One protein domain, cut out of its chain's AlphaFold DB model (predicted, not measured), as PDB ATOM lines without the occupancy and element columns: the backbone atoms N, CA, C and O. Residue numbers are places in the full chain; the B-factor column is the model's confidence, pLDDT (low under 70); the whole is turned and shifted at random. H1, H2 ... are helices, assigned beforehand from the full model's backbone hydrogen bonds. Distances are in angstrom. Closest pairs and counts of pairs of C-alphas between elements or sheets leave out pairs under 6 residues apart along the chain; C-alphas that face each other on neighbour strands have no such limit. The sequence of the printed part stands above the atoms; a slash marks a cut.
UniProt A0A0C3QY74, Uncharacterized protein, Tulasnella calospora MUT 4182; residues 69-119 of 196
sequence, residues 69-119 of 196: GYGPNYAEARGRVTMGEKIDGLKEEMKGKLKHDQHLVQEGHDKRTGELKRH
ATOM      1  N   GLY A  69     -39.387   3.746   1.916       64.94
ATOM      2  CA  GLY A  69     -40.125   4.987   1.593       64.94
ATOM      3  C   GLY A  69     -39.600   6.246   2.296       64.94
ATOM      4  O   GLY A  69     -39.896   7.375   1.916       64.94
ATOM      5  N   TYR A  70     -38.762   6.050   3.297       61.09
ATOM      6  CA  TYR A  70     -37.986   7.059   3.965       61.09
ATOM      7  C   TYR A  70     -36.825   7.469   3.059       61.09
ATOM      8  O   TYR A  70     -35.823   6.767   2.955       61.09
ATOM      9  N   GLY A  71     -36.999   8.582   2.341       68.62
ATOM     10  CA  GLY A  71     -35.970   9.144   1.468       68.62
ATOM     11  C   GLY A  71     -34.650   9.431   2.205       68.62
ATOM     12  O   GLY A  71     -34.591   9.338   3.432       68.62
ATOM     13  N   PRO A  72     -33.587   9.827   1.483       65.81
ATOM     14  CA  PRO A  72     -32.251  10.073   2.047       65.81
ATOM     15  C   PRO A  72     -32.242  10.989   3.287       65.81
ATOM     16  O   PRO A  72     -31.389  10.848   4.159       65.81
ATOM     17  N   ASN A  73     -33.260  11.839   3.435       61.16
ATOM     18  CA  ASN A  73     -33.442  12.725   4.580       61.16
ATOM     19  C   ASN A  73     -33.928  12.024   5.864       61.16
ATOM     20  O   ASN A  73     -34.139  12.702   6.859       61.16
ATOM     21  N   TYR A  74     -34.162  10.710   5.908       61.00
ATOM     22  CA  TYR A  74     -34.688  10.067   7.124       61.00
ATOM     23  C   TYR A  74     -33.646   9.906   8.229       61.00
ATOM     24  O   TYR A  74     -33.949  10.112   9.405       61.00
ATOM     25  N   ALA A  75     -32.399   9.614   7.847       57.72
ATOM     26  CA  ALA A  75     -31.272   9.679   8.775       57.72
ATOM     27  C   ALA A  75     -31.079  11.114   9.299       57.72
ATOM     28  O   ALA A  75     -30.734  11.319  10.461       57.72
ATOM     29  N   GLU A  76     -31.381  12.113   8.468       59.41
ATOM     30  CA  GLU A  76     -31.362  13.518   8.866       59.41
ATOM     31  C   GLU A  76     -32.559  13.871   9.759       59.41
ATOM     32  O   GLU A  76     -32.388  14.557  10.757       59.41
ATOM     33  N   ALA A  77     -33.754  13.350   9.490       58.59
ATOM     34  CA  ALA A  77     -34.967  13.640  10.252       58.59
ATOM     35  C   ALA A  77     -34.901  13.124  11.696       58.59
ATOM     36  O   ALA A  77     -35.430  13.766  12.603       58.59
ATOM     37  N   ARG A  78     -34.227  11.988  11.921       62.88
ATOM     38  CA  ARG A  78     -34.005  11.443  13.266       62.88
ATOM     39  C   ARG A  78     -32.818  12.039  14.006       62.88
ATOM     40  O   ARG A  78     -32.731  11.780  15.189       62.88
ATOM     41  N   GLY A  79     -31.918  12.784  13.363       61.31
ATOM     42  CA  GLY A  79     -30.691  13.291  14.004       61.31
ATOM     43  C   GLY A  79     -30.468  14.798  13.866       61.31
ATOM     44  O   GLY A  79     -29.468  15.325  14.352       61.31
ATOM     45  N   ARG A  80     -31.356  15.509  13.167       71.75
ATOM     46  CA  ARG A  80     -31.291  16.956  12.957       71.75
ATOM     47  C   ARG A  80     -32.487  17.645  13.603       71.75
ATOM     48  O   ARG A  80     -33.563  17.072  13.789       71.75
ATOM     49  N   VAL A  81     -32.275  18.916  13.912       78.75
ATOM     50  CA  VAL A  81     -33.327  19.830  14.356       78.75
ATOM     51  C   VAL A  81     -34.348  19.998  13.240       78.75
ATOM     52  O   VAL A  81     -33.977  20.323  12.105       78.75
ATOM     53  N   THR A  82     -35.621  19.779  13.555       83.81
ATOM     54  CA  THR A  82     -36.711  20.006  12.600       83.81
ATOM     55  C   THR A  82     -36.852  21.500  12.304       83.81
ATOM     56  O   THR A  82     -36.447  22.353  13.091       83.81
ATOM     57  N   MET A  83     -37.431  21.866  11.156       83.38
ATOM     58  CA  MET A  83     -37.643  23.289  10.847       83.38
ATOM     59  C   MET A  83     -38.562  23.979  11.867       83.38
ATOM     60  O   MET A  83     -38.350  25.153  12.154       83.38
ATOM     61  N   GLY A  84     -39.520  23.251  12.456       86.88
ATOM     62  CA  GLY A  84     -40.362  23.759  13.545       86.88
ATOM     63  C   GLY A  84     -39.543  24.128  14.782       86.88
ATOM     64  O   GLY A  84     -39.579  25.275  15.212       86.88
ATOM     65  N   GLU A  85     -38.701  23.207  15.261       86.62
ATOM     66  CA  GLU A  85     -37.809  23.434  16.411       86.62
ATOM     67  C   GLU A  85     -36.867  24.636  16.196       86.62
ATOM     68  O   GLU A  85     -36.622  25.412  17.120       86.62
ATOM     69  N   LYS A  86     -36.370  24.852  14.968       88.62
ATOM     70  CA  LYS A  86     -35.547  26.033  14.643       88.62
ATOM     71  C   LYS A  86     -36.328  27.343  14.740       88.62
ATOM     72  O   LYS A  86     -35.774  28.345  15.191       88.62
ATOM     73  N   ILE A  87     -37.578  27.351  14.275       92.12
ATOM     74  CA  ILE A  87     -38.452  28.531  14.323       92.12
ATOM     75  C   ILE A  87     -38.827  28.845  15.772       92.12
ATOM     76  O   ILE A  87     -38.813  30.012  16.167       92.12
ATOM     77  N   ASP A  88     -39.112  27.821  16.570       91.94
ATOM     78  CA  ASP A  88     -39.427  27.990  17.986       91.94
ATOM     79  C   ASP A  88     -38.211  28.488  18.776       91.94
ATOM     80  O   ASP A  88     -38.335  29.454  19.529       91.94
ATOM     81  N   GLY A  89     -37.014  27.951  18.511       92.69
ATOM     82  CA  GLY A  89     -35.772  28.473  19.089       92.69
ATOM     83  C   GLY A  89     -35.523  29.945  18.734       92.69
ATOM     84  O   GLY A  89     -35.138  30.741  19.590       92.69
ATOM     85  N   LEU A  90     -35.835  30.356  17.499       94.69
ATOM     86  CA  LEU A  90     -35.734  31.760  17.091       94.69
ATOM     87  C   LEU A  90     -36.744  32.654  17.830       94.69
ATOM     88  O   LEU A  90     -36.397  33.762  18.245       94.69
ATOM     89  N   LYS A  91     -37.985  32.188  18.022       94.56
ATOM     90  CA  LYS A  91     -38.998  32.915  18.805       94.56
ATOM     91  C   LYS A  91     -38.551  33.118  20.247       94.56
ATOM     92  O   LYS A  91     -38.735  34.209  20.785       94.56
ATOM     93  N   GLU A  92     -37.977  32.096  20.869       94.75
ATOM     94  CA  GLU A  92     -37.469  32.182  22.239       94.75
ATOM     95  C   GLU A  92     -36.275  33.122  22.350       94.75
ATOM     96  O   GLU A  92     -36.270  33.976  23.233       94.75
ATOM     97  N   GLU A  93     -35.342  33.071  21.398       93.94
ATOM     98  CA  GLU A  93     -34.221  34.007  21.338       93.94
ATOM     99  C   GLU A  93     -34.712  35.459  21.225       93.94
ATOM    100  O   GLU A  93     -34.256  36.343  21.956       93.94
ATOM    101  N   MET A  94     -35.685  35.722  20.345       95.50
ATOM    102  CA  MET A  94     -36.284  37.053  20.203       95.50
ATOM    103  C   MET A  94     -37.025  37.486  21.473       95.50
ATOM    104  O   MET A  94     -36.905  38.638  21.891       95.50
ATOM    105  N   LYS A  95     -37.756  36.570  22.119       95.56
ATOM    106  CA  LYS A  95     -38.468  36.829  23.379       95.56
ATOM    107  C   LYS A  95     -37.498  37.119  24.525       95.56
ATOM    108  O   LYS A  95     -37.752  38.038  25.301       95.56
ATOM    109  N   GLY A  96     -36.390  36.385  24.608       96.62
ATOM    110  CA  GLY A  96     -35.323  36.598  25.582       96.62
ATOM    111  C   GLY A  96     -34.632  37.941  25.380       96.62
ATOM    112  O   GLY A  96     -34.533  38.720  26.324       96.62
ATOM    113  N   LYS A  97     -34.277  38.292  24.137       95.69
ATOM    114  CA  LYS A  97     -33.712  39.615  23.807       95.69
ATOM    115  C   LYS A  97     -34.666  40.758  24.142       95.69
ATOM    116  O   LYS A  97     -34.233  41.770  24.681       95.69
ATOM    117  N   LEU A  98     -35.960  40.593  23.869       96.75
ATOM    118  CA  LEU A  98     -36.971  41.600  24.195       96.75
ATOM    119  C   LEU A  98     -37.116  41.795  25.712       96.75
ATOM    120  O   LEU A  98     -37.233  42.923  26.185       96.75
ATOM    121  N   LYS A  99     -37.082  40.701  26.479       96.69
ATOM    122  CA  LYS A  99     -37.219  40.710  27.943       96.69
ATOM    123  C   LYS A  99     -35.902  40.915  28.702       96.69
ATOM    124  O   LYS A  99     -35.943  41.005  29.923       96.69
ATOM    125  N   HIS A 100     -34.767  41.007  28.003       95.88
ATOM    126  CA  HIS A 100     -33.417  40.994  28.585       95.88
ATOM    127  C   HIS A 100     -33.128  39.759  29.459       95.88
ATOM    128  O   HIS A 100     -32.385  39.828  30.434       95.88
ATOM    129  N   ASP A 101     -33.695  38.616  29.084       94.94
ATOM    130  CA  ASP A 101     -33.488  37.339  29.758       94.94
ATOM    131  C   ASP A 101     -32.497  36.480  28.960       94.94
ATOM    132  O   ASP A 101     -32.799  36.029  27.851       94.94
ATOM    133  N   GLN A 102     -31.300  36.270  29.517       95.06
ATOM    134  CA  GLN A 102     -30.251  35.472  28.874       95.06
ATOM    135  C   GLN A 102     -30.565  33.974  28.866       95.06
ATOM    136  O   GLN A 102     -30.087  33.271  27.977       95.06
ATOM    137  N   HIS A 103     -31.387  33.486  29.800       93.69
ATOM    138  CA  HIS A 103     -31.744  32.071  29.862       93.69
ATOM    139  C   HIS A 103     -32.555  31.664  28.627       93.69
ATOM    140  O   HIS A 103     -32.230  30.687  27.960       93.69
ATOM    141  N   LEU A 104     -33.551  32.475  28.255       93.19
ATOM    142  CA  LEU A 104     -34.371  32.253  27.057       93.19
ATOM    143  C   LEU A 104     -33.572  32.377  25.751       93.19
ATOM    144  O   LEU A 104     -33.887  31.723  24.760       93.19
ATOM    145  N   VAL A 105     -32.535  33.219  25.739       94.50
ATOM    146  CA  VAL A 105     -31.629  33.346  24.588       94.50
ATOM    147  C   VAL A 105     -30.795  32.080  24.416       94.50
ATOM    148  O   VAL A 105     -30.691  31.581  23.297       94.50
ATOM    149  N   GLN A 106     -30.236  31.556  25.509       93.56
ATOM    150  CA  GLN A 106     -29.443  30.331  25.482       93.56
ATOM    151  C   GLN A 106     -30.304  29.129  25.083       93.56
ATOM    152  O   GLN A 106     -29.960  28.406  24.155       93.56
ATOM    153  N   GLU A 107     -31.481  28.985  25.691       91.56
ATOM    154  CA  GLU A 107     -32.417  27.903  25.380       91.56
ATOM    155  C   GLU A 107     -32.850  27.918  23.902       91.56
ATOM    156  O   GLU A 107     -32.826  26.886  23.224       91.56
ATOM    157  N   GLY A 108     -33.171  29.100  23.363       91.50
ATOM    158  CA  GLY A 108     -33.516  29.253  21.952       91.50
ATOM    159  C   GLY A 108     -32.354  28.905  21.012       91.50
ATOM    160  O   GLY A 108     -32.550  28.261  19.974       91.50
ATOM    161  N   HIS A 109     -31.129  29.274  21.394       91.81
ATOM    162  CA  HIS A 109     -29.918  28.920  20.658       91.81
ATOM    163  C   HIS A 109     -29.675  27.402  20.648       91.81
ATOM    164  O   HIS A 109     -29.385  26.830  19.590       91.81
ATOM    165  N   ASP A 110     -29.838  26.741  21.792       89.19
ATOM    166  CA  ASP A 110     -29.602  25.304  21.960       89.19
ATOM    167  C   ASP A 110     -30.650  24.478  21.203       89.19
ATOM    168  O   ASP A 110     -30.311  23.480  20.556       89.19
ATOM    169  N   LYS A 111     -31.908  24.944  21.175       87.94
ATOM    170  CA  LYS A 111     -32.977  24.377  20.334       87.94
ATOM    171  C   LYS A 111     -32.664  24.510  18.849       87.94
ATOM    172  O   LYS A 111     -32.789  23.539  18.108       87.94
ATOM    173  N   ARG A 112     -32.203  25.683  18.401       86.38
ATOM    174  CA  ARG A 112     -31.878  25.924  16.984       86.38
ATOM    175  C   ARG A 112     -30.673  25.109  16.511       86.38
ATOM    176  O   ARG A 112     -30.669  24.625  15.376       86.38
ATOM    177  N   THR A 113     -29.658  24.987  17.362       85.31
ATOM    178  CA  THR A 113     -28.416  24.247  17.082       85.31
ATOM    179  C   THR A 113     -28.615  22.738  17.235       85.31
ATOM    180  O   THR A 113     -27.939  21.951  16.573       85.31
ATOM    181  N   GLY A 114     -29.604  22.327  18.029       80.62
ATOM    182  CA  GLY A 114     -29.947  20.925  18.249       80.62
ATOM    183  C   GLY A 114     -29.134  20.258  19.329       80.62
ATOM    184  O   GLY A 114     -29.134  19.033  19.398       80.62
ATOM    185  N   GLU A 115     -28.460  21.038  20.168       78.00
ATOM    186  CA  GLU A 115     -27.728  20.505  21.313       78.00
ATOM    187  C   GLU A 115     -28.692  19.837  22.296       78.00
ATOM    188  O   GLU A 115     -28.420  18.730  22.753       78.00
ATOM    189  N   LEU A 116     -29.885  20.414  22.488       73.56
ATOM    190  CA  LEU A 116     -30.948  19.809  23.293       73.56
ATOM    191  C   LEU A 116     -31.391  18.446  22.738       73.56
ATOM    192  O   LEU A 116     -31.549  17.474  23.472       73.56
ATOM    193  N   LYS A 117     -31.550  18.361  21.416       73.62
ATOM    194  CA  LYS A 117     -31.984  17.140  20.732       73.62
ATOM    195  C   LYS A 117     -30.894  16.070  20.728       73.62
ATOM    196  O   LYS A 117     -31.188  14.885  20.849       73.62
ATOM    197  N   ARG A 118     -29.633  16.491  20.626       74.12
ATOM    198  CA  ARG A 118     -28.472  15.614  20.754       74.12
ATOM    199  C   ARG A 118     -28.370  15.037  22.166       74.12
ATOM    200  O   ARG A 118     -28.180  13.834  22.287       74.12
ATOM    201  N   HIS A 119     -28.572  15.856  23.197       68.94
ATOM    202  CA  HIS A 119     -28.591  15.395  24.585       68.94
ATOM    203  C   HIS A 119     -29.709  14.372  24.830       68.94
ATOM    204  O   HIS A 119     -29.443  13.294  25.348       68.94
TER     205      HIS A 119
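This is residues 69 to 119 of the 196 residues of an uncharacterized protein of Tulasnella calospora MUT 4182 (UniProt A0A0C3QY74). The model is a helical hairpin, H2 and H3 side by side and running opposite ways, with a thin arm at the end away from their link: residues 69 to 77, of which 74 to 77 are the short helix H1, stick out there. At the far end of H3 the chain turns off into the short helix H4, which sits close to H3. The printed part has 51 residues with four named helices, H1, H2, H3 and H4 in chain order, and no named strand; its class is all helix. The whole is loose, with a radius of gyration of the C-alphas of 12.9 A, and the C-alphas span 45 by 19 by 8 A, the arm adding to the length.

H1, residues 74 to 77, touches no helix and is apart from H2, residues 83 to 99, though a tight link of 5 residues joins them. H2 and H3, residues 102 to 113, touch, with 37 pairs of C-alphas within 8 A. Their closest C-alphas are those of Gly 89 and Gly 108, 3.7 A apart. They form a hairpin, at a shallow tilt of 17 degrees, opposite ways, with a tight link of 2 residues. H4, residues 115 to 119, follows H3 after a tight link of 1 residue. H3 and H4 are close but not clearly touching; their closest C-alphas are those of Asp 110 and Leu 116, 5.8 A apart. H4 is apart from H1 and from H2, and H1 is apart from H3. In H2, H3 and H4 every pair of O i and N i+4 is within hydrogen-bond range, while H1, with 4 residues, is too short for such a pair.

The printed part begins at Gly 69, whose C-alpha is at (-40.125, 4.987, 1.593). H1 runs from Tyr 74 to Ala 77. H2 begins at Met 83, C-alpha at (-37.643, 23.289, 10.847), and ends at Lys 99; it is 24.4 A long from first to last C-alpha. H3 runs from Gln 102 to Thr 113 over 16.4 A. H4 runs from Glu 115 to His 119, whose C-alpha is at (-28.591, 15.395, 24.585).

The two C-alphas farthest apart are those of Gly 69 and His 100, at 45.5 A. Without residues 69 to 77, which stand free, the body has 42 residues and spans 33 by 18 by 7 A. The printed part has no cut and no long link. The mean pLDDT of the printed part is 82.9; residues 69 to 79 and residue 119 are under 70.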